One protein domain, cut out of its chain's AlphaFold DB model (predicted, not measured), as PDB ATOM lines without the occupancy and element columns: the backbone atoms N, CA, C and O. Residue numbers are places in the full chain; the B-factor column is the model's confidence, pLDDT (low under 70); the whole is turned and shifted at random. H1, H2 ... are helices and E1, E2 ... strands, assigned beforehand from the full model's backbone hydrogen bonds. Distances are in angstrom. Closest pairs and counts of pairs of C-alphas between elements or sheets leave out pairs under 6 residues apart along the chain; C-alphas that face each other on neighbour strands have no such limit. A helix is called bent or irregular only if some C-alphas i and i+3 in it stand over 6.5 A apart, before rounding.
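What this domain is: This is residues 27 to 187 of the 857 residues of an uncharacterized protein of Prevotella bryantii B14 (UniProt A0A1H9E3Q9). The domain is a small, nearly closed barrel in which E1, E10, E8, E7, E2, E3 and E4 ring one axis, with E9 continuing the line of E8; edge strands E1 and E4 come close at one place without pairing. The small hairpin of E5 and E6 packs outside this wall beside E3, and the short helix H1 lies at one end of the barrel. The printed part has 161 residues with ten named strands and one named helix, in the order E1 to E7, H1, E8 to E10, and the class is mostly strand, though named elements hold 71 residues, under half. The large sheet is branched and mixed, with E1 and E10 parallel and its other neighbour pairs antiparallel. The whole is compact, with a radius of gyration of the C-alphas of 16.6 A and spans of 49 by 33 by 32 A.

How they stand to each other: The branched, strongly twisted sheet holds E1 at residues 38 to 42, E2 at 63 to 70, E3 at 85 to 96, E4 at 99 to 107, E7 at 136 to 144, E8 at 165 to 168, E9 at 171 to 174 and E10 at 180 to 186. E7 has three neighbours: E2 is on one side, beside residues 137 to 144, and E8, beside 140 to 144, and E9, beside 136 to 139, are on the other side. E2 and E7 are antiparallel at 160 degrees, with N 67 and O 140 2.8 A apart. E8 runs on into E9 across a break of 2 residues, at 35 degrees; N 143 and O 166 are 2.9 A apart between E7 and E8, and N 171 and O 139 are 2.8 A apart between E7 and E9. E2, E3 and E4 form a meander, each strand the antiparallel neighbour of the one before. In it the hairpin of E2 and E3 has N 66 and O 87 at 2.8 A, and the hairpin of E3 and E4 has N 92 and O 104 at 3.0 A. E4 bends by 63 degrees at residue 102. E10 is antiparallel to E8, with N 185 and O 167 at 2.8 A, and parallel to E1, with N 182 and O 39 at 2.8 A. The closest C-alphas of edge strands E1 and E4, those of Phe 38 and Trp 105, are 7.5 A apart. E5, residues 112 to 114, and E6, residues 120 to 122, form an antiparallel hairpin with N 113 and O 121 at 2.9 A. The closest C-alphas of E3 and E5 are those of Arg 87 and Gly 113, 4.9 A apart. H1, residues 147 to 153, is not on the branched sheet. It is irregular, with C-alphas 148 and 151 8.7 A apart; 1 of its 3 O i to N i+4 pairs and 2 of its 4 O i to N i+3 pairs are within hydrogen-bond range.

Where its parts are: E1 begins at C-alpha 38, (-10.683, -16.817, 17.815), and E10 ends at C-alpha 186, (0.373, -24.754, 5.832). E3, the longest strand by residues, measures 34.3 A from first to last C-alpha and ends at C-alpha 96, (-29.818, -13.448, 5.836). E7 measures 27.3 A, E2 23.3 A, E4 22.6 A and E10 19.2 A.

The domain as a whole: The two C-alphas farthest apart are those of Gly 74 and Thr 98, at 51.4 A. The printed part runs from 27 to 187 with no cut. The long links are E1 to E2, E2 to E3, E6 to E7 and H1 to E8. The mean pLDDT of the printed part is 77.3, and 26 residues are under 70, among them residues 42 to 57 and 98 to 101.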
ATOM      1  N   GLU A  27     -13.407  -4.768  31.922       61.84
ATOM      2  CA  GLU A  27     -13.468  -5.415  30.616       61.84
ATOM      3  C   GLU A  27     -13.142  -6.920  30.682       61.84
ATOM      4  O   GLU A  27     -13.992  -7.731  30.316       61.84
ATOM      5  N   GLN A  28     -11.999  -7.321  31.261       67.69
ATOM      6  CA  GLN A  28     -11.620  -8.739  31.411       67.69
ATOM      7  C   GLN A  28     -12.600  -9.511  32.305       67.69
ATOM      8  O   GLN A  28     -12.997 -10.631  31.981       67.69
ATOM      9  N   ASN A  29     -13.059  -8.895  33.398       72.88
ATOM     10  CA  ASN A  29     -14.073  -9.496  34.267       72.88
ATOM     11  C   ASN A  29     -15.436  -9.662  33.564       72.88
ATOM     12  O   ASN A  29     -16.200 -10.559  33.916       72.88
ATOM     13  N   SER A  30     -15.727  -8.871  32.524       79.56
ATOM     14  CA  SER A  30     -16.928  -9.041  31.693       79.56
ATOM     15  C   SER A  30     -16.850 -10.229  30.722       79.56
ATOM     16  O   SER A  30     -17.867 -10.593  30.129       79.56
ATOM     17  N   LEU A  31     -15.661 -10.809  30.519       78.56
ATOM     18  CA  LEU A  31     -15.415 -11.920  29.596       78.56
ATOM     19  C   LEU A  31     -15.469 -13.293  30.276       78.56
ATOM     20  O   LEU A  31     -15.653 -14.297  29.591       78.56
ATOM     21  N   LEU A  32     -15.363 -13.350  31.606       82.94
ATOM     22  CA  LEU A  32     -15.482 -14.592  32.372       82.94
ATOM     23  C   LEU A  32     -16.833 -15.281  32.110       82.94
ATOM     24  O   LEU A  32     -17.889 -14.650  32.087       82.94
ATOM     25  N   GLY A  33     -16.791 -16.594  31.887       78.06
ATOM     26  CA  GLY A  33     -17.950 -17.412  31.521       78.06
ATOM     27  C   GLY A  33     -18.450 -17.243  30.079       78.06
ATOM     28  O   GLY A  33     -19.359 -17.971  29.681       78.06
ATOM     29  N   LYS A  34     -17.875 -16.336  29.274       83.69
ATOM     30  CA  LYS A  34     -18.146 -16.257  27.828       83.69
ATOM     31  C   LYS A  34     -17.242 -17.213  27.049       83.69
ATOM     32  O   LYS A  34     -16.175 -17.607  27.520       83.69
ATOM     33  N   ALA A  35     -17.677 -17.563  25.838       83.12
ATOM     34  CA  ALA A  35     -16.855 -18.290  24.878       83.12
ATOM     35  C   ALA A  35     -15.616 -17.469  24.484       83.12
ATOM     36  O   ALA A  35     -15.697 -16.248  24.345       83.12
ATOM     37  N   VAL A  36     -14.488 -18.149  24.285       85.62
ATOM     38  CA  VAL A  36     -13.274 -17.546  23.724       85.62
ATOM     39  C   VAL A  36     -13.508 -17.281  22.237       85.62
ATOM     40  O   VAL A  36     -13.914 -18.188  21.508       85.62
ATOM     41  N   ASN A  37     -13.263 -16.049  21.790       83.88
ATOM     42  CA  ASN A  37     -13.317 -15.688  20.377       83.88
ATOM     43  C   ASN A  37     -11.941 -15.889  19.726       83.88
ATOM     44  O   ASN A  37     -10.929 -15.431  20.261       83.88
ATOM     45  N   PHE A  38     -11.909 -16.538  18.564       82.19
ATOM     46  CA  PHE A  38     -10.683 -16.817  17.815       82.19
ATOM     47  C   PHE A  38     -10.747 -16.127  16.454       82.19
ATOM     48  O   PHE A  38     -11.601 -16.450  15.630       82.19
ATOM     49  N   ASP A  39      -9.819 -15.202  16.222       81.00
ATOM     50  CA  ASP A  39      -9.584 -14.591  14.916       81.00
ATOM     51  C   ASP A  39      -8.508 -15.413  14.207       81.00
ATOM     52  O   ASP A  39      -7.307 -15.215  14.404       81.00
ATOM     53  N   ALA A  40      -8.952 -16.449  13.494       76.12
ATOM     54  CA  ALA A  40      -8.067 -17.395  12.831       76.12
ATOM     55  C   ALA A  40      -7.798 -16.968  11.384       76.12
ATOM     56  O   ALA A  40      -8.698 -16.936  10.547       76.12
ATOM     57  N   SER A  41      -6.524 -16.729  11.098       70.94
ATOM     58  CA  SER A  41      -5.955 -16.414   9.790       70.94
ATOM     59  C   SER A  41      -4.844 -17.411   9.461       70.94
ATOM     60  O   SER A  41      -4.294 -18.074  10.347       70.94
ATOM     61  N   ILE A  42      -4.490 -17.530   8.186       67.19
ATOM     62  CA  ILE A  42      -3.293 -18.261   7.765       67.19
ATOM     63  C   ILE A  42      -2.145 -17.240   7.697       67.19
ATOM     64  O   ILE A  42      -2.350 -16.106   7.264       67.19
ATOM     65  N   SER A  43      -0.973 -17.582   8.244       52.66
ATOM     66  CA  SER A  43       0.151 -16.646   8.445       52.66
ATOM     67  C   SER A  43       0.708 -16.100   7.141       52.66
ATOM     68  O   SER A  43       1.134 -14.948   7.089       52.66
ATOM     69  N   ASP A  44       0.667 -16.950   6.124       45.66
ATOM     70  CA  ASP A  44       1.148 -16.727   4.783       45.66
ATOM     71  C   ASP A  44       0.010 -17.117   3.849       45.66
ATOM     72  O   ASP A  44      -0.566 -18.204   3.974       45.66
ATOM     73  N   ALA A  45      -0.290 -16.270   2.868       39.59
ATOM     74  CA  ALA A  45      -0.923 -16.805   1.679       39.59
ATOM     75  C   ALA A  45      -0.010 -17.925   1.164       39.59
ATOM     76  O   ALA A  45       1.210 -17.744   1.091       39.59
ATOM     77  N   PHE A  46      -0.583 -19.055   0.737       38.53
ATOM     78  CA  PHE A  46       0.114 -19.845  -0.269       38.53
ATOM     79  C   PHE A  46       0.607 -18.859  -1.327       38.53
ATOM     80  O   PHE A  46      -0.198 -18.102  -1.885       38.53
ATOM     81  N   VAL A  47       1.884 -18.938  -1.704       39.66
ATOM     82  CA  VAL A  47       2.204 -18.596  -3.087       39.66
ATOM     83  C   VAL A  47       1.255 -19.490  -3.891       39.66
ATOM     84  O   VAL A  47       1.370 -20.716  -3.813       39.66
ATOM     85  N   THR A  48       0.265 -18.869  -4.557       35.75
ATOM     86  CA  THR A  48      -0.898 -19.438  -5.286       35.75
ATOM     87  C   THR A  48      -2.264 -19.640  -4.567       35.75
ATOM     88  O   THR A  48      -2.395 -20.505  -3.704       35.75
ATOM     89  N   ARG A  49      -3.360 -19.046  -5.106       38.66
ATOM     90  CA  ARG A  49      -4.458 -19.710  -5.890       38.66
ATOM     91  C   ARG A  49      -5.722 -18.838  -6.107       38.66
ATOM     92  O   ARG A  49      -5.822 -17.724  -5.624       38.66
ATOM     93  N   ALA A  50      -6.676 -19.348  -6.906       29.16
ATOM     94  CA  ALA A  50      -7.920 -18.669  -7.317       29.16
ATOM     95  C   ALA A  50      -9.210 -19.424  -6.909       29.16
ATOM     96  O   ALA A  50      -9.328 -20.601  -7.292       29.16
ATOM     97  N   THR A  51     -10.066 -18.697  -6.153       26.61
ATOM     98  CA  THR A  51     -11.487 -18.834  -5.678       26.61
ATOM     99  C   THR A  51     -12.144 -20.220  -5.574       26.61
ATOM    100  O   THR A  51     -11.940 -21.055  -6.453       26.61
ATOM    101  N   TYR A  52     -12.935 -20.558  -4.536       38.28
ATOM    102  CA  TYR A  52     -13.943 -19.864  -3.679       38.28
ATOM    103  C   TYR A  52     -13.441 -19.212  -2.345       38.28
ATOM    104  O   TYR A  52     -13.725 -19.712  -1.272       38.28
ATOM    105  N   TYR A  53     -12.736 -18.071  -2.372       44.28
ATOM    106  CA  TYR A  53     -11.794 -17.648  -1.302       44.28
ATOM    107  C   TYR A  53     -10.608 -18.625  -1.181       44.28
ATOM    108  O   TYR A  53     -10.516 -19.484  -0.307       44.28
ATOM    109  N   HIS A  54      -9.699 -18.523  -2.158       42.69
ATOM    110  CA  HIS A  54      -8.406 -19.228  -2.168       42.69
ATOM    111  C   HIS A  54      -7.242 -18.259  -1.882       42.69
ATOM    112  O   HIS A  54      -6.117 -18.476  -2.320       42.69
ATOM    113  N   ASP A  55      -7.554 -17.182  -1.171       40.50
ATOM    114  CA  ASP A  55      -6.677 -16.131  -0.645       40.50
ATOM    115  C   ASP A  55      -5.836 -16.580   0.564       40.50
ATOM    116  O   ASP A  55      -5.023 -15.813   1.069       40.50
ATOM    117  N   GLY A  56      -6.026 -17.817   1.035       48.06
ATOM    118  CA  GLY A  56      -5.485 -18.280   2.313       48.06
ATOM    119  C   GLY A  56      -6.408 -17.974   3.497       48.06
ATOM    120  O   GLY A  56      -5.988 -18.108   4.638       48.06
ATOM    121  N   SER A  57      -7.664 -17.583   3.273       54.59
ATOM    122  CA  SER A  57      -8.669 -17.585   4.338       54.59
ATOM    123  C   SER A  57      -9.278 -18.979   4.540       54.59
ATOM    124  O   SER A  57      -9.168 -19.881   3.700       54.59
ATOM    125  N   PHE A  58      -9.921 -19.166   5.691       72.31
ATOM    126  CA  PHE A  58     -10.695 -20.369   5.970       72.31
ATOM    127  C   PHE A  58     -12.021 -20.360   5.204       72.31
ATOM    128  O   PHE A  58     -12.722 -19.352   5.138       72.31
ATOM    129  N   ASN A  59     -12.378 -21.517   4.662       73.69
ATOM    130  CA  ASN A  59     -13.585 -21.732   3.875       73.69
ATOM    131  C   ASN A  59     -14.746 -22.217   4.758       73.69
ATOM    132  O   ASN A  59     -14.540 -22.822   5.813       73.69
ATOM    133  N   GLU A  60     -15.993 -21.991   4.329       81.19
ATOM    134  CA  GLU A  60     -17.153 -22.537   5.042       81.19
ATOM    135  C   GLU A  60     -17.080 -24.074   5.101       81.19
ATOM    136  O   GLU A  60     -16.882 -24.760   4.098       81.19
ATOM    137  N   GLY A  61     -17.242 -24.616   6.307       83.56
ATOM    138  CA  GLY A  61     -17.085 -26.031   6.596       83.56
ATOM    139  C   GLY A  61     -15.648 -26.479   6.881       83.56
ATOM    140  O   GLY A  61     -15.484 -27.644   7.232       83.56
ATOM    141  N   ASP A  62     -14.624 -25.620   6.791       87.19
ATOM    142  CA  ASP A  62     -13.280 -25.946   7.297       87.19
ATOM    143  C   ASP A  62     -13.346 -26.279   8.795       87.19
ATOM    144  O   ASP A  62     -14.171 -25.720   9.525       87.19
ATOM    145  N   HIS A  63     -12.497 -27.200   9.265       89.06
ATOM    146  CA  HIS A  63     -12.446 -27.601  10.676       89.06
ATOM    147  C   HIS A  63     -11.166 -27.096  11.348       89.06
ATOM    148  O   HIS A  63     -10.080 -27.172  10.771       89.06
ATOM    149  N   LEU A  64     -11.281 -26.666  12.605       89.88
ATOM    150  CA  LEU A  64     -10.176 -26.182  13.431       89.88
ATOM    151  C   LEU A  64     -10.197 -26.888  14.790       89.88
ATOM    152  O   LEU A  64     -11.151 -26.746  15.555       89.88
ATOM    153  N   THR A  65      -9.155 -27.654  15.107       89.94
ATOM    154  CA  THR A  65      -8.991 -28.280  16.424       89.94
ATOM    155  C   THR A  65      -8.101 -27.388  17.283       89.94
ATOM    156  O   THR A  65      -6.901 -27.283  17.033       89.94
ATOM    157  N   ILE A  66      -8.685 -26.748  18.298       91.31
ATOM    158  CA  ILE A  66      -8.005 -25.818  19.208       91.31
ATOM    159  C   ILE A  66      -7.670 -26.533  20.516       91.31
ATOM    160  O   ILE A  66      -8.531 -27.163  21.129       91.31
ATOM    161  N   PHE A  67      -6.425 -26.387  20.956       89.81
ATOM    162  CA  PHE A  67      -5.858 -26.913  22.191       89.81
ATOM    163  C   PHE A  67      -5.620 -25.751  23.156       89.81
ATOM    164  O   PHE A  67      -5.021 -24.748  22.767       89.81
ATOM    165  N   ARG A  68      -6.058 -25.885  24.412       91.00
ATOM    166  CA  ARG A  68      -5.788 -24.942  25.510       91.00
ATOM    167  C   ARG A  68      -4.918 -25.634  26.547       91.00
ATOM    168  O   ARG A  68      -5.300 -26.699  27.019       91.00
ATOM    169  N   GLN A  69      -3.814 -25.009  26.943       90.62
ATOM    170  CA  GLN A  69      -3.027 -25.388  28.121       90.62
ATOM    171  C   GLN A  69      -3.029 -24.261  29.148       90.62
ATOM    172  O   GLN A  69      -2.963 -23.085  28.786       90.62
ATOM    173  N   GLU A  70      -3.047 -24.620  30.425       88.50
ATOM    174  CA  GLU A  70      -2.940 -23.680  31.538       88.50
ATOM    175  C   GLU A  70      -1.492 -23.604  32.025       88.50
ATOM    176  O   GLU A  70      -0.730 -24.581  31.971       88.50
ATOM    177  N   ALA A  71      -1.082 -22.414  32.463       86.19
ATOM    178  CA  ALA A  71       0.230 -22.238  33.055       86.19
ATOM    179  C   ALA A  71       0.325 -23.000  34.386       86.19
ATOM    180  O   ALA A  71      -0.634 -23.094  35.155       86.19
ATOM    181  N   VAL A  72       1.503 -23.552  34.673       86.31
ATOM    182  CA  VAL A  72       1.776 -24.230  35.944       86.31
ATOM    183  C   VAL A  72       1.654 -23.214  37.081       86.31
ATOM    184  O   VAL A  72       2.158 -22.100  36.970       86.31
ATOM    185  N   SER A  73       1.008 -23.602  38.184       79.50
ATOM    186  CA  SER A  73       0.773 -22.723  39.338       79.50
ATOM    187  C   SER A  73       2.048 -21.988  39.782       79.50
ATOM    188  O   SER A  73       3.064 -22.614  40.090       79.50
ATOM    189  N   GLY A  74       1.991 -20.652  39.800       72.12
ATOM    190  CA  GLY A  74       3.128 -19.779  40.114       72.12
ATOM    191  C   GLY A  74       4.046 -19.425  38.932       72.12
ATOM    192  O   GLY A  74       5.059 -18.764  39.149       72.12
ATOM    193  N   SER A  75       3.711 -19.824  37.701       74.00
ATOM    194  CA  SER A  75       4.446 -19.499  36.473       74.00
ATOM    195  C   SER A  75       3.542 -18.843  35.425       74.00
ATOM    196  O   SER A  75       2.344 -19.101  35.378       74.00
ATOM    197  N   SER A  76       4.129 -18.012  34.562       73.00
ATOM    198  CA  SER A  76       3.492 -17.438  33.363       73.00
ATOM    199  C   SER A  76       4.142 -17.913  32.055       73.00
ATOM    200  O   SER A  76       3.718 -17.523  30.971       73.00
ATOM    201  N   THR A  77       5.183 -18.750  32.141       74.31
ATOM    202  CA  THR A  77       6.001 -19.195  30.995       74.31
ATOM    203  C   THR A  77       6.141 -20.714  30.893       74.31
ATOM    204  O   THR A  77       6.615 -21.220  29.878       74.31
ATOM    205  N   GLN A  78       5.721 -21.457  31.920       83.94
ATOM    206  CA  GLN A  78       5.700 -22.919  31.932       83.94
ATOM    207  C   GLN A  78       4.257 -23.413  31.916       83.94
ATOM    208  O   GLN A  78       3.433 -22.938  32.692       83.94
ATOM    209  N   PHE A  79       3.975 -24.398  31.070       87.06
ATOM    210  CA  PHE A  79       2.641 -24.952  30.829       87.06
ATOM    211  C   PHE A  79       2.708 -26.475  30.918       87.06
ATOM    212  O   PHE A  79       3.708 -27.060  30.494       87.06
ATOM    213  N   SER A  80       1.668 -27.115  31.457       81.38
ATOM    214  CA  SER A  80       1.621 -28.579  31.563       81.38
ATOM    215  C   SER A  80       0.739 -29.201  30.482       81.38
ATOM    216  O   SER A  80      -0.408 -28.791  30.293       81.38
ATOM    217  N   SER A  81       1.237 -30.271  29.856       79.44
ATOM    218  CA  SER A  81       0.443 -31.175  29.013       79.44
ATOM    219  C   SER A  81      -0.744 -31.787  29.760       79.44
ATOM    220  O   SER A  81      -1.757 -32.101  29.139       79.44
ATOM    221  N   ASP A  82      -0.660 -31.917  31.084       82.19
ATOM    222  CA  ASP A  82      -1.702 -32.523  31.926       82.19
ATOM    223  C   ASP A  82      -2.928 -31.612  32.088       82.19
ATOM    224  O   ASP A  82      -3.994 -32.066  32.486       82.19
ATOM    225  N   THR A  83      -2.789 -30.324  31.754       83.69
ATOM    226  CA  THR A  83      -3.906 -29.362  31.691       83.69
ATOM    227  C   THR A  83      -4.474 -29.211  30.283       83.69
ATOM    228  O   THR A  83      -5.452 -28.494  30.091       83.69
ATOM    229  N   GLU A  84      -3.873 -29.866  29.282       88.50
ATOM    230  CA  GLU A  84      -4.278 -29.682  27.893       88.50
ATOM    231  C   GLU A  84      -5.657 -30.287  27.616       88.50
ATOM    232  O   GLU A  84      -5.848 -31.501  27.765       88.50
ATOM    233  N   ILE A  85      -6.570 -29.433  27.153       89.69
ATOM    234  CA  ILE A  85      -7.884 -29.786  26.610       89.69
ATOM    235  C   ILE A  85      -7.965 -29.409  25.133       89.69
ATOM    236  O   ILE A  85      -7.307 -28.462  24.703       89.69
ATOM    237  N   SER A  86      -8.821 -30.089  24.371       90.44
ATOM    238  CA  SER A  86      -9.083 -29.763  22.965       90.44
ATOM    239  C   SER A  86     -10.570 -29.628  22.646       90.44
ATOM    240  O   SER A  86     -11.417 -30.304  23.245       90.44
ATOM    241  N   ARG A  87     -10.886 -28.755  21.683       92.06
ATOM    242  CA  ARG A  87     -12.210 -28.619  21.060       92.06
ATOM    243  C   ARG A  87     -12.095 -28.542  19.545       92.06
ATOM    244  O   ARG A  87     -11.142 -27.963  19.031       92.06
ATOM    245  N   VAL A  88     -13.081 -29.092  18.844       90.94
ATOM    246  CA  VAL A  88     -13.189 -29.009  17.379       90.94
ATOM    247  C   VAL A  88     -14.262 -27.994  16.999       90.94
ATOM    248  O   VAL A  88     -15.401 -28.076  17.465       90.94
ATOM    249  N   TYR A  89     -13.895 -27.057  16.135       91.94
ATOM    250  CA  TYR A  89     -14.747 -26.018  15.569       91.94
ATOM    251  C   TYR A  89     -14.894 -26.217  14.061       91.94
ATOM    252  O   TYR A  89     -14.055 -26.855  13.428       91.94
ATOM    253  N   SER A  90     -15.946 -25.642  13.488       91.00
ATOM    254  CA  SER A  90     -16.149 -25.515  12.050       91.00
ATOM    255  C   SER A  90     -16.549 -24.081  11.705       91.00
ATOM    256  O   SER A  90     -17.307 -23.459  12.458       91.00
ATOM    257  N   LEU A  91     -16.026 -23.541  10.602       88.12
ATOM    258  CA  LEU A  91     -16.405 -22.214  10.120       88.12
ATOM    259  C   LEU A  91     -17.783 -22.286   9.451       88.12
ATOM    260  O   LEU A  91     -18.003 -23.130   8.585       88.12
ATOM    261  N   GLN A  92     -18.707 -21.406   9.831       86.00
ATOM    262  CA  GLN A  92     -20.067 -21.369   9.281       86.00
ATOM    263  C   GLN A  92     -20.417 -19.962   8.797       86.00
ATOM    264  O   GLN A  92     -20.094 -18.982   9.472       86.00
ATOM    265  N   GLY A  93     -21.104 -19.861   7.659       79.31
ATOM    266  CA  GLY A  93     -21.638 -18.603   7.149       79.31
ATOM    267  C   GLY A  93     -22.869 -18.133   7.925       79.31
ATOM    268  O   GLY A  93     -23.690 -18.923   8.400       79.31
ATOM    269  N   GLU A  94     -23.008 -16.819   8.059       77.81
ATOM    270  CA  GLU A  94     -24.127 -16.168   8.735       77.81
ATOM    271  C   GLU A  94     -25.054 -15.552   7.689       77.81
ATOM    272  O   GLU A  94     -24.812 -14.468   7.166       77.81
ATOM    273  N   TYR A  95     -26.116 -16.273   7.335       68.81
ATOM    274  CA  TYR A  95     -26.959 -15.922   6.195       68.81
ATOM    275  C   TYR A  95     -28.235 -15.174   6.592       68.81
ATOM    276  O   TYR A  95     -29.044 -15.665   7.381       68.81
ATOM    277  N   ALA A  96     -28.486 -14.036   5.942       59.25
ATOM    278  CA  ALA A  96     -29.818 -13.448   5.836       59.25
ATOM    279  C   ALA A  96     -30.430 -13.831   4.483       59.25
ATOM    280  O   ALA A  96     -30.141 -13.230   3.446       59.25
ATOM    281  N   SER A  97     -31.298 -14.847   4.495       70.88
ATOM    282  CA  SER A  97     -31.816 -15.492   3.280       70.88
ATOM    283  C   SER A  97     -30.673 -16.073   2.431       70.88
ATOM    284  O   SER A  97     -30.089 -17.078   2.822       70.88
ATOM    285  N   THR A  98     -30.331 -15.451   1.302       56.09
ATOM    286  CA  THR A  98     -29.246 -15.864   0.394       56.09
ATOM    287  C   THR A  98     -28.017 -14.954   0.458       56.09
ATOM    288  O   THR A  98     -27.056 -15.190  -0.269       56.09
ATOM    289  N   VAL A  99     -28.037 -13.903   1.284       43.31
ATOM    290  CA  VAL A  99     -26.906 -12.981   1.457       43.31
ATOM    291  C   VAL A  99     -26.100 -13.421   2.673       43.31
ATOM    292  O   VAL A  99     -26.650 -13.537   3.768       43.31
ATOM    293  N   ASN A 100     -24.807 -13.670   2.474       63.12
ATOM    294  CA  ASN A 100     -23.865 -13.917   3.560       63.12
ATOM    295  C   ASN A 100     -23.525 -12.572   4.238       63.12
ATOM    296  O   ASN A 100     -23.158 -11.617   3.553       63.12
ATOM    297  N   LEU A 101     -23.699 -12.490   5.558       61.44
ATOM    298  CA  LEU A 101     -23.427 -11.316   6.394       61.44
ATOM    299  C   LEU A 101     -22.070 -11.385   7.118       61.44
ATOM    300  O   LEU A 101     -21.667 -10.403   7.736       61.44
ATOM    301  N   GLY A 102     -21.389 -12.531   7.073       74.06
ATOM    302  CA  GLY A 102     -20.147 -12.807   7.792       74.06
ATOM    303  C   GLY A 102     -19.950 -14.303   8.048       74.06
ATOM    304  O   GLY A 102     -20.816 -15.126   7.760       74.06
ATOM    305  N   THR A 103     -18.807 -14.677   8.612       78.44
ATOM    306  CA  THR A 103     -18.491 -16.064   8.983       78.44
ATOM    307  C   THR A 103     -18.075 -16.136  10.449       78.44
ATOM    308  O   THR A 103     -17.501 -15.192  10.987       78.44
ATOM    309  N   SER A 104     -18.377 -17.247  11.123       82.00
ATOM    310  CA  SER A 104     -17.991 -17.443  12.525       82.00
ATOM    311  C   SER A 104     -17.633 -18.894  12.847       82.00
ATOM    312  O   SER A 104     -18.227 -19.845  12.331       82.00
ATOM    313  N   TRP A 105     -16.634 -19.065  13.717       87.75
ATOM    314  CA  TRP A 105     -16.198 -20.366  14.220       87.75
ATOM    315  C   TRP A 105     -17.177 -20.894  15.266       87.75
ATOM    316  O   TRP A 105     -17.331 -20.319  16.344       87.75
ATOM    317  N   LYS A 106     -17.833 -22.018  14.967       89.12
ATOM    318  CA  LYS A 106     -18.834 -22.646  15.841       89.12
ATOM    319  C   LYS A 106     -18.409 -24.062  16.210       89.12
ATOM    320  O   LYS A 106     -17.765 -24.750  15.424       89.12
ATOM    321  N   VAL A 107     -18.743 -24.504  17.423       91.62
ATOM    322  CA  VAL A 107     -18.371 -25.840  17.921       91.62
ATOM    323  C   VAL A 107     -18.971 -26.916  17.018       91.62
ATOM    324  O   VAL A 107     -20.185 -26.947  16.795       91.62
ATOM    325  N   LEU A 108     -18.130 -27.826  16.526       90.38
ATOM    326  CA  LEU A 108     -18.576 -28.932  15.692       90.38
ATOM    327  C   LEU A 108     -19.277 -29.980  16.567       90.38
ATOM    328  O   LEU A 108     -18.646 -30.757  17.287       90.38
ATOM    329  N   THR A 109     -20.609 -29.979  16.519       89.81
ATOM    330  CA  THR A 109     -21.445 -30.951  17.237       89.81
ATOM    331  C   THR A 109     -21.216 -32.353  16.673       89.81
ATOM    332  O   THR A 109     -21.237 -32.548  15.460       89.81
ATOM    333  N   GLY A 110     -21.010 -33.334  17.551       86.00
ATOM    334  CA  GLY A 110     -20.698 -34.718  17.189       86.00
ATOM    335  C   GLY A 110     -19.203 -35.035  17.056       86.00
ATOM    336  O   GLY A 110     -18.854 -36.211  17.034       86.00
ATOM    337  N   ALA A 111     -18.320 -34.030  17.012       85.94
ATOM    338  CA  ALA A 111     -16.871 -34.249  17.022       85.94
ATOM    339  C   ALA A 111     -16.359 -34.688  18.406       85.94
ATOM    340  O   ALA A 111     -17.062 -34.552  19.411       85.94
ATOM    341  N   THR A 112     -15.124 -35.193  18.470       86.00
ATOM    342  CA  THR A 112     -14.512 -35.651  19.726       86.00
ATOM    343  C   THR A 112     -13.694 -34.534  20.374       86.00
ATOM    344  O   THR A 112     -12.664 -34.125  19.847       86.00
ATOM    345  N   GLY A 113     -14.136 -34.048  21.534       86.62
ATOM    346  CA  GLY A 113     -13.363 -33.145  22.390       86.62
ATOM    347  C   GLY A 113     -12.605 -33.911  23.478       86.62
ATOM    348  O   GLY A 113     -12.890 -35.084  23.732       86.62
ATOM    349  N   THR A 114     -11.667 -33.249  24.164       88.69
ATOM    350  CA  THR A 114     -10.935 -33.837  25.306       88.69
ATOM    351  C   THR A 114     -11.011 -32.980  26.572       88.69
ATOM    352  O   THR A 114     -11.111 -31.750  26.518       88.69
ATOM    353  N   TYR A 115     -10.974 -33.638  27.732       85.94
ATOM    354  CA  TYR A 115     -10.777 -33.016  29.045       85.94
ATOM    355  C   TYR A 115      -9.315 -33.143  29.508       85.94
ATOM    356  O   TYR A 115      -8.537 -33.905  28.934       85.94
ATOM    357  N   ALA A 116      -8.944 -32.410  30.564       83.75
ATOM    358  CA  ALA A 116      -7.560 -32.345  31.053       83.75
ATOM    359  C   ALA A 116      -7.052 -33.722  31.522       83.75
ATOM    360  O   ALA A 116      -5.928 -34.118  31.228       83.75
ATOM    361  N   ASP A 117      -7.944 -34.522  32.119       82.12
ATOM    362  CA  ASP A 117      -7.721 -35.927  32.491       82.12
ATOM    363  C   ASP A 117      -7.653 -36.905  31.296       82.12
ATOM    364  O   ASP A 117      -7.719 -38.122  31.477       82.12
ATOM    365  N   LYS A 118      -7.529 -36.376  30.072       80.69
ATOM    366  CA  LYS A 118      -7.413 -37.091  28.792       80.69
ATOM    367  C   LYS A 118      -8.603 -37.972  28.428       80.69
ATOM    368  O   LYS A 118      -8.526 -38.726  27.459       80.69
ATOM    369  N   ARG A 119      -9.738 -37.842  29.123       86.19
ATOM    370  CA  ARG A 119     -10.987 -38.467  28.678       86.19
ATOM    371  C   ARG A 119     -11.557 -37.719  27.476       86.19
ATOM    372  O   ARG A 119     -11.780 -36.507  27.527       86.19
ATOM    373  N   SER A 120     -11.845 -38.474  26.425       85.62
ATOM    374  CA  SER A 120     -12.586 -38.014  25.253       85.62
ATOM    375  C   SER A 120     -14.091 -37.926  25.530       85.62
ATOM    376  O   SER A 120     -14.627 -38.684  26.343       85.62
ATOM    377  N   PHE A 121     -14.788 -37.036  24.826       89.31
ATOM    378  CA  PHE A 121     -16.248 -36.921  24.860       89.31
ATOM    379  C   PHE A 121     -16.802 -36.429  23.515       89.31
ATOM    380  O   PHE A 121     -16.088 -35.811  22.729       89.31
ATOM    381  N   VAL A 122     -18.086 -36.692  23.255       90.94
ATOM    382  CA  VAL A 122     -18.782 -36.205  22.053       90.94
ATOM    383  C   VAL A 122     -19.296 -34.790  22.311       90.94
ATOM    384  O   VAL A 122     -20.088 -34.586  23.229       90.94
ATOM    385  N   GLN A 123     -18.859 -33.824  21.505       92.25
ATOM    386  CA  GLN A 123     -19.220 -32.416  21.664       92.25
ATOM    387  C   GLN A 123     -20.679 -32.131  21.298       92.25
ATOM    388  O   GLN A 123     -21.210 -32.629  20.302       92.25
ATOM    389  N   THR A 124     -21.287 -31.220  22.045       92.12
ATOM    390  CA  THR A 124     -22.532 -30.523  21.718       92.12
ATOM    391  C   THR A 124     -22.241 -29.065  21.348       92.12
ATOM    392  O   THR A 124     -21.141 -28.560  21.570       92.12
ATOM    393  N   ALA A 125     -23.242 -28.341  20.842       86.31
ATOM    394  CA  ALA A 125     -23.120 -26.909  20.553       86.31
ATOM    395  C   ALA A 125     -22.796 -26.034  21.790       86.31
ATOM    396  O   ALA A 125     -22.436 -24.871  21.625       86.31
ATOM    397  N   ALA A 126     -22.918 -26.568  23.013       86.00
ATOM    398  CA  ALA A 126     -22.591 -25.862  24.251       86.00
ATOM    399  C   ALA A 126     -21.113 -25.997  24.672       86.00
ATOM    400  O   ALA A 126     -20.657 -25.232  25.517       86.00
ATOM    401  N   ASP A 127     -20.351 -26.932  24.097       89.94
ATOM    402  CA  ASP A 127     -19.022 -27.324  24.591       89.94
ATOM    403  C   ASP A 127     -17.868 -26.417  24.118       89.94
ATOM    404  O   ASP A 127     -16.736 -26.877  23.966       89.94
ATOM    405  N   SER A 128     -18.118 -25.126  23.882       89.06
ATOM    406  CA  SER A 128     -17.058 -24.190  23.477       89.06
ATOM    407  C   SER A 128     -16.027 -23.996  24.593       89.06
ATOM    408  O   SER A 128     -16.352 -24.076  25.778       89.06
ATOM    409  N   LEU A 129     -14.783 -23.688  24.225       89.62
ATOM    410  CA  LEU A 129     -13.806 -23.123  25.152       89.62
ATOM    411  C   LEU A 129     -14.362 -21.814  25.727       89.62
ATOM    412  O   LEU A 129     -14.787 -20.930  24.979       89.62
ATOM    413  N   VAL A 130     -14.344 -21.692  27.053       87.38
ATOM    414  CA  VAL A 130     -14.799 -20.509  27.793       87.38
ATOM    415  C   VAL A 130     -13.681 -19.946  28.667       87.38
ATOM    416  O   VAL A 130     -12.748 -20.657  29.047       87.38
ATOM    417  N   TRP A 131     -13.788 -18.663  29.002       85.44
ATOM    418  CA  TRP A 131     -12.918 -18.009  29.975       85.44
ATOM    419  C   TRP A 131     -13.315 -18.404  31.403       85.44
ATOM    420  O   TRP A 131     -14.248 -17.849  31.977       85.44
ATOM    421  N   GLU A 132     -12.623 -19.389  31.973       80.25
ATOM    422  CA  GLU A 132     -12.961 -19.967  33.286       80.25
ATOM    423  C   GLU A 132     -12.462 -19.128  34.471       80.25
ATOM    424  O   GLU A 132     -13.097 -19.109  35.524       80.25
ATOM    425  N   ASN A 133     -11.321 -18.448  34.323       77.31
ATOM    426  CA  ASN A 133     -10.668 -17.658  35.368       77.31
ATOM    427  C   ASN A 133      -9.605 -16.706  34.763       77.31
ATOM    428  O   ASN A 133      -9.441 -16.633  33.545       77.31
ATOM    429  N   GLY A 134      -8.873 -15.980  35.617       71.12
ATOM    430  CA  GLY A 134      -7.799 -15.051  35.233       71.12
ATOM    431  C   GLY A 134      -6.420 -15.676  34.961       71.12
ATOM    432  O   GLY A 134      -5.429 -14.948  34.973       71.12
ATOM    433  N   SER A 135      -6.310 -16.996  34.784       75.19
ATOM    434  CA  SER A 135      -5.009 -17.663  34.620       75.19
ATOM    435  C   SER A 135      -4.344 -17.318  33.290       75.19
ATOM    436  O   SER A 135      -5.001 -17.048  32.284       75.19
ATOM    437  N   THR A 136      -3.012 -17.382  33.267       84.62
ATOM    438  CA  THR A 136      -2.270 -17.402  32.004       84.62
ATOM    439  C   THR A 136      -2.530 -18.730  31.303       84.62
ATOM    440  O   THR A 136      -2.342 -19.800  31.888       84.62
ATOM    441  N   VAL A 137      -2.955 -18.663  30.047       87.75
ATOM    442  CA  VAL A 137      -3.219 -19.828  29.202       87.75
ATOM    443  C   VAL A 137      -2.473 -19.683  27.886       87.75
ATOM    444  O   VAL A 137      -2.096 -18.581  27.486       87.75
ATOM    445  N   ARG A 138      -2.266 -20.798  27.191       88.44
ATOM    446  CA  ARG A 138      -1.811 -20.775  25.804       88.44
ATOM    447  C   ARG A 138      -2.699 -21.616  24.908       88.44
ATOM    448  O   ARG A 138      -3.177 -22.677  25.314       88.44
ATOM    449  N   PHE A 139      -2.873 -21.137  23.686       90.88
ATOM    450  CA  PHE A 139      -3.649 -21.784  22.642       90.88
ATOM    451  C   PHE A 139      -2.748 -22.222  21.494       90.88
ATOM    452  O   PHE A 139      -1.820 -21.506  21.120       90.88
ATOM    453  N   ARG A 140      -3.044 -23.381  20.914       86.19
ATOM    454  CA  ARG A 140      -2.524 -23.813  19.612       86.19
ATOM    455  C   ARG A 140      -3.671 -24.425  18.836       86.19
ATOM    456  O   ARG A 140      -4.521 -25.072  19.441       86.19
ATOM    457  N   ALA A 141      -3.708 -24.256  17.526       88.38
ATOM    458  CA  ALA A 141      -4.694 -24.926  16.695       88.38
ATOM    459  C   ALA A 141      -4.030 -25.631  15.524       88.38
ATOM    460  O   ALA A 141      -3.029 -25.145  15.003       88.38
ATOM    461  N   TRP A 142      -4.614 -26.744  15.090       87.19
ATOM    462  CA  TRP A 142      -4.391 -27.249  13.741       87.19
ATOM    463  C   TRP A 142      -5.708 -27.245  12.974       87.19
ATOM    464  O   TRP A 142      -6.767 -27.559  13.526       87.19
ATOM    465  N   GLY A 143      -5.647 -26.823  11.718       85.69
ATOM    466  CA  GLY A 143      -6.784 -26.756  10.816       85.69
ATOM    467  C   GLY A 143      -6.730 -27.864   9.777       85.69
ATOM    468  O   GLY A 143      -5.660 -28.384   9.448       85.69
ATOM    469  N   ARG A 144      -7.896 -28.206   9.229       84.88
ATOM    470  CA  ARG A 144      -7.989 -28.959   7.980       84.88
ATOM    471  C   ARG A 144      -9.042 -28.356   7.064       84.88
ATOM    472  O   ARG A 144     -10.153 -28.056   7.509       84.88
ATOM    473  N   SER A 145      -8.698 -28.211   5.790       81.50
ATOM    474  CA  SER A 145      -9.631 -27.648   4.818       81.50
ATOM    475  C   SER A 145     -10.693 -28.664   4.386       81.50
ATOM    476  O   SER A 145     -10.395 -29.832   4.127       81.50
ATOM    477  N   ASN A 146     -11.931 -28.189   4.262       80.31
ATOM    478  CA  ASN A 146     -13.064 -28.858   3.638       80.31
ATOM    479  C   ASN A 146     -13.326 -28.327   2.212       80.31
ATOM    480  O   ASN A 146     -14.455 -28.394   1.721       80.31
ATOM    481  N   LEU A 147     -12.296 -27.817   1.524       75.00
ATOM    482  CA  LEU A 147     -12.380 -27.370   0.131       75.00
ATOM    483  C   LEU A 147     -13.122 -28.392  -0.752       75.00
ATOM    484  O   LEU A 147     -12.839 -29.591  -0.724       75.00
ATOM    485  N   ALA A 148     -14.096 -27.905  -1.526       71.06
ATOM    486  CA  ALA A 148     -15.007 -28.714  -2.342       71.06
ATOM    487  C   ALA A 148     -15.682 -29.879  -1.581       71.06
ATOM    488  O   ALA A 148     -15.974 -30.930  -2.158       71.06
ATOM    489  N   ASN A 149     -15.948 -29.680  -0.286       77.19
ATOM    490  CA  ASN A 149     -16.601 -30.624   0.617       77.19
ATOM    491  C   ASN A 149     -15.826 -31.948   0.816       77.19
ATOM    492  O   ASN A 149     -16.432 -33.000   1.039       77.19
ATOM    493  N   VAL A 150     -14.489 -31.913   0.712       76.69
ATOM    494  CA  VAL A 150     -13.608 -33.096   0.761       76.69
ATOM    495  C   VAL A 150     -13.820 -33.986   1.990       76.69
ATOM    496  O   VAL A 150     -13.833 -35.212   1.853       76.69
ATOM    497  N   LEU A 151     -14.057 -33.403   3.170       79.88
ATOM    498  CA  LEU A 151     -14.252 -34.172   4.399       79.88
ATOM    499  C   LEU A 151     -15.522 -35.023   4.292       79.88
ATOM    500  O   LEU A 151     -15.480 -36.224   4.538       79.88
ATOM    501  N   ASN A 152     -16.638 -34.452   3.835       76.94
ATOM    502  CA  ASN A 152     -17.890 -35.202   3.685       76.94
ATOM    503  C   ASN A 152     -17.906 -36.124   2.457       76.94
ATOM    504  O   ASN A 152     -18.460 -37.220   2.539       76.94
ATOM    505  N   ASN A 153     -17.289 -35.723   1.343       72.50
ATOM    506  CA  ASN A 153     -17.219 -36.537   0.123       72.50
ATOM    507  C   ASN A 153     -16.370 -37.808   0.315       72.50
ATOM    508  O   ASN A 153     -16.616 -38.819  -0.341       72.50
ATOM    509  N   SER A 154     -15.431 -37.804   1.268       67.25
ATOM    510  CA  SER A 154     -14.619 -38.984   1.597       67.25
ATOM    511  C   SER A 154     -15.428 -40.224   2.010       67.25
ATOM    512  O   SER A 154     -14.971 -41.344   1.797       67.25
ATOM    513  N   LYS A 155     -16.658 -40.030   2.512       72.06
ATOM    514  CA  LYS A 155     -17.629 -41.082   2.878       72.06
ATOM    515  C   LYS A 155     -18.170 -41.868   1.683       72.06
ATOM    516  O   LYS A 155     -18.727 -42.949   1.855       72.06
ATOM    517  N   THR A 156     -18.085 -41.303   0.479       68.00
ATOM    518  CA  THR A 156     -18.597 -41.912  -0.761       68.00
ATOM    519  C   THR A 156     -17.492 -42.181  -1.776       68.00
ATOM    520  O   THR A 156     -17.626 -43.093  -2.590       68.00
ATOM    521  N   ASN A 157     -16.383 -41.443  -1.707       74.88
ATOM    522  CA  ASN A 157     -15.182 -41.687  -2.491       74.88
ATOM    523  C   ASN A 157     -13.929 -41.400  -1.650       74.88
ATOM    524  O   ASN A 157     -13.451 -40.270  -1.610       74.88
ATOM    525  N   LYS A 158     -13.348 -42.427  -1.021       75.00
ATOM    526  CA  LYS A 158     -12.124 -42.264  -0.217       75.00
ATOM    527  C   LYS A 158     -10.952 -41.643  -0.981       75.00
ATOM    528  O   LYS A 158     -10.195 -40.867  -0.408       75.00
ATOM    529  N   ALA A 159     -10.857 -41.885  -2.288       71.69
ATOM    530  CA  ALA A 159      -9.813 -41.295  -3.115       71.69
ATOM    531  C   ALA A 159      -9.978 -39.771  -3.290       71.69
ATOM    532  O   ALA A 159      -9.047 -39.114  -3.730       71.69
ATOM    533  N   SER A 160     -11.115 -39.152  -2.938       72.12
ATOM    534  CA  SER A 160     -11.197 -37.683  -2.915       72.12
ATOM    535  C   SER A 160     -10.556 -37.048  -1.676       72.12
ATOM    536  O   SER A 160     -10.435 -35.828  -1.654       72.12
ATOM    537  N   PHE A 161     -10.173 -37.820  -0.648       78.19
ATOM    538  CA  PHE A 161      -9.705 -37.301   0.644       78.19
ATOM    539  C   PHE A 161      -8.287 -36.710   0.581       78.19
ATOM    540  O   PHE A 161      -7.310 -37.345   0.952       78.19
ATOM    541  N   TYR A 162      -8.192 -35.459   0.141       77.94
ATOM    542  CA  TYR A 162      -6.974 -34.647   0.204       77.94
ATOM    543  C   TYR A 162      -7.261 -33.318   0.917       77.94
ATOM    544  O   TYR A 162      -7.286 -32.267   0.269       77.94
ATOM    545  N   PRO A 163      -7.544 -33.338   2.236       80.75
ATOM    546  CA  PRO A 163      -7.600 -32.116   3.021       80.75
ATOM    547  C   PRO A 163      -6.201 -31.500   3.132       80.75
ATOM    548  O   PRO A 163      -5.191 -32.191   3.257       80.75
ATOM    549  N   ASP A 164      -6.158 -30.177   3.096       80.75
ATOM    550  CA  ASP A 164      -4.960 -29.399   3.393       80.75
ATOM    551  C   ASP A 164      -4.855 -29.195   4.909       80.75
ATOM    552  O   ASP A 164      -5.880 -28.960   5.550       80.75
ATOM    553  N   TYR A 165      -3.652 -29.296   5.472       83.62
ATOM    554  CA  TYR A 165      -3.405 -29.293   6.915       83.62
ATOM    555  C   TYR A 165      -2.618 -28.050   7.327       83.62
ATOM    556  O   TYR A 165      -1.558 -27.764   6.766       83.62
ATOM    557  N   THR A 166      -3.106 -27.352   8.351       84.25
ATOM    558  CA  THR A 166      -2.485 -26.128   8.874       84.25
ATOM    559  C   THR A 166      -2.212 -26.215  10.373       84.25
ATOM    560  O   THR A 166      -2.861 -26.990  11.071       84.25
ATOM    561  N   LEU A 167      -1.261 -25.436  10.896       83.06
ATOM    562  CA  LEU A 167      -0.863 -25.447  12.310       83.06
ATOM    563  C   LEU A 167      -0.430 -24.053  12.780       83.06
ATOM    564  O   LEU A 167       0.392 -23.414  12.132       83.06
ATOM    565  N   SER A 168      -0.946 -23.588  13.919       83.56
ATOM    566  CA  SER A 168      -0.465 -22.365  14.572       83.56
ATOM    567  C   SER A 168       0.764 -22.626  15.438       83.56
ATOM    568  O   SER A 168       0.995 -23.741  15.915       83.56
ATOM    569  N   ASP A 169       1.490 -21.565  15.770       81.31
ATOM    570  CA  ASP A 169       2.332 -21.562  16.963       81.31
ATOM    571  C   ASP A 169       1.507 -21.474  18.256       81.31
ATOM    572  O   ASP A 169       0.286 -21.282  18.241       81.31
ATOM    573  N   TRP A 170       2.178 -21.662  19.395       84.06
ATOM    574  CA  TRP A 170       1.584 -21.456  20.714       84.06
ATOM    575  C   TRP A 170       1.425 -19.960  21.011       84.06
ATOM    576  O   TRP A 170       2.407 -19.251  21.223       84.06
ATOM    577  N   ILE A 171       0.181 -19.501  21.118       85.81
ATOM    578  CA  ILE A 171      -0.178 -18.124  21.470       85.81
ATOM    579  C   ILE A 171      -0.477 -18.073  22.967       85.81
ATOM    580  O   ILE A 171      -1.440 -18.683  23.428       85.81
ATOM    581  N   THR A 172       0.360 -17.377  23.737       86.69
ATOM    582  CA  THR A 172       0.191 -17.208  25.190       86.69
ATOM    583  C   THR A 172      -0.550 -15.914  25.498       86.69
ATOM    584  O   THR A 172      -0.188 -14.864  24.974       86.69
ATOM    585  N   VAL A 173      -1.547 -15.978  26.381       84.12
ATOM    586  CA  VAL A 173      -2.341 -14.825  26.826       84.12
ATOM    587  C   VAL A 173      -2.546 -14.834  28.340       84.12
ATOM    588  O   VAL A 173      -2.745 -15.877  28.968       84.12
ATOM    589  N   SER A 174      -2.480 -13.644  28.933       78.25
ATOM    590  CA  SER A 174      -2.558 -13.431  30.380       78.25
ATOM    591  C   SER A 174      -3.977 -13.031  30.788       78.25
ATOM    592  O   SER A 174      -4.298 -11.845  30.867       78.25
ATOM    593  N   GLY A 175      -4.819 -14.032  31.054       71.75
ATOM    594  CA  GLY A 175      -6.228 -13.845  31.407       71.75
ATOM    595  C   GLY A 175      -7.144 -13.575  30.200       71.75
ATOM    596  O   GLY A 175      -6.695 -13.654  29.055       71.75
ATOM    597  N   PRO A 176      -8.436 -13.280  30.444       79.88
ATOM    598  CA  PRO A 176      -9.427 -13.109  29.388       79.88
ATOM    599  C   PRO A 176      -9.119 -11.952  28.436       79.88
ATOM    600  O   PRO A 176      -8.872 -10.827  28.871       79.88
ATOM    601  N   THR A 177      -9.199 -12.214  27.132       80.31
ATOM    602  CA  THR A 177      -9.107 -11.206  26.065       80.31
ATOM    603  C   THR A 177     -10.323 -11.293  25.146       80.31
ATOM    604  O   THR A 177     -10.962 -12.345  25.044       80.31
ATOM    605  N   GLU A 178     -10.667 -10.179  24.492       78.44
ATOM    606  CA  GLU A 178     -11.834 -10.112  23.600       78.44
ATOM    607  C   GLU A 178     -11.701 -11.033  22.385       78.44
ATOM    608  O   GLU A 178     -12.695 -11.599  21.940       78.44
ATOM    609  N   THR A 179     -10.473 -11.208  21.889       81.94
ATOM    610  CA  THR A 179     -10.130 -12.024  20.721       81.94
ATOM    611  C   THR A 179      -8.740 -12.640  20.904       81.94
ATOM    612  O   THR A 179      -7.856 -12.040  21.525       81.94
ATOM    613  N   ILE A 180      -8.545 -13.842  20.359       80.69
ATOM    614  CA  ILE A 180      -7.253 -14.526  20.228       80.69
ATOM    615  C   ILE A 180      -6.862 -14.540  18.742       80.69
ATOM    616  O   ILE A 180      -7.491 -15.280  17.981       80.69
ATOM    617  N   PRO A 181      -5.851 -13.765  18.307       79.50
ATOM    618  CA  PRO A 181      -5.362 -13.828  16.935       79.50
ATOM    619  C   PRO A 181      -4.567 -15.122  16.739       79.50
ATOM    620  O   PRO A 181      -3.508 -15.315  17.340       79.50
ATOM    621  N   MET A 182      -5.078 -16.023  15.903       76.75
ATOM    622  CA  MET A 182      -4.396 -17.254  15.519       76.75
ATOM    623  C   MET A 182      -3.866 -17.117  14.099       76.75
ATOM    624  O   MET A 182      -4.632 -16.877  13.174       76.75
ATOM    625  N   LYS A 183      -2.556 -17.298  13.926       77.12
ATOM    626  CA  LYS A 183      -1.905 -17.400  12.618       77.12
ATOM    627  C   LYS A 183      -1.480 -18.844  12.391       77.12
ATOM    628  O   LYS A 183      -0.776 -19.396  13.235       77.12
ATOM    629  N   LEU A 184      -1.936 -19.459  11.302       78.88
ATOM    630  CA  LEU A 184      -1.664 -20.859  10.972       78.88
ATOM    631  C   LEU A 184      -0.788 -20.995   9.723       78.88
ATOM    632  O   LEU A 184      -1.046 -20.348   8.721       78.88
ATOM    633  N   LEU A 185       0.196 -21.885   9.769       74.56
ATOM    634  CA  LEU A 185       1.068 -22.248   8.651       74.56
ATOM    635  C   LEU A 185       0.534 -23.492   7.939       74.56
ATOM    636  O   LEU A 185       0.107 -24.437   8.600       74.56
ATOM    637  N   HIS A 186       0.610 -23.534   6.610       79.12
ATOM    638  CA  HIS A 186       0.373 -24.754   5.832       79.12
ATOM    639  C   HIS A 186       1.532 -25.745   5.998       79.12
ATOM    640  O   HIS A 186       2.690 -25.395   5.795       79.12
ATOM    641  N   LEU A 187       1.223 -27.000   6.333       79.31
ATOM    642  CA  LEU A 187       2.230 -28.037   6.600       79.31
ATOM    643  C   LEU A 187       2.557 -28.922   5.390       79.31
ATOM    644  O   LEU A 187       3.562 -29.632   5.393       79.31
TER     645      LEU A 187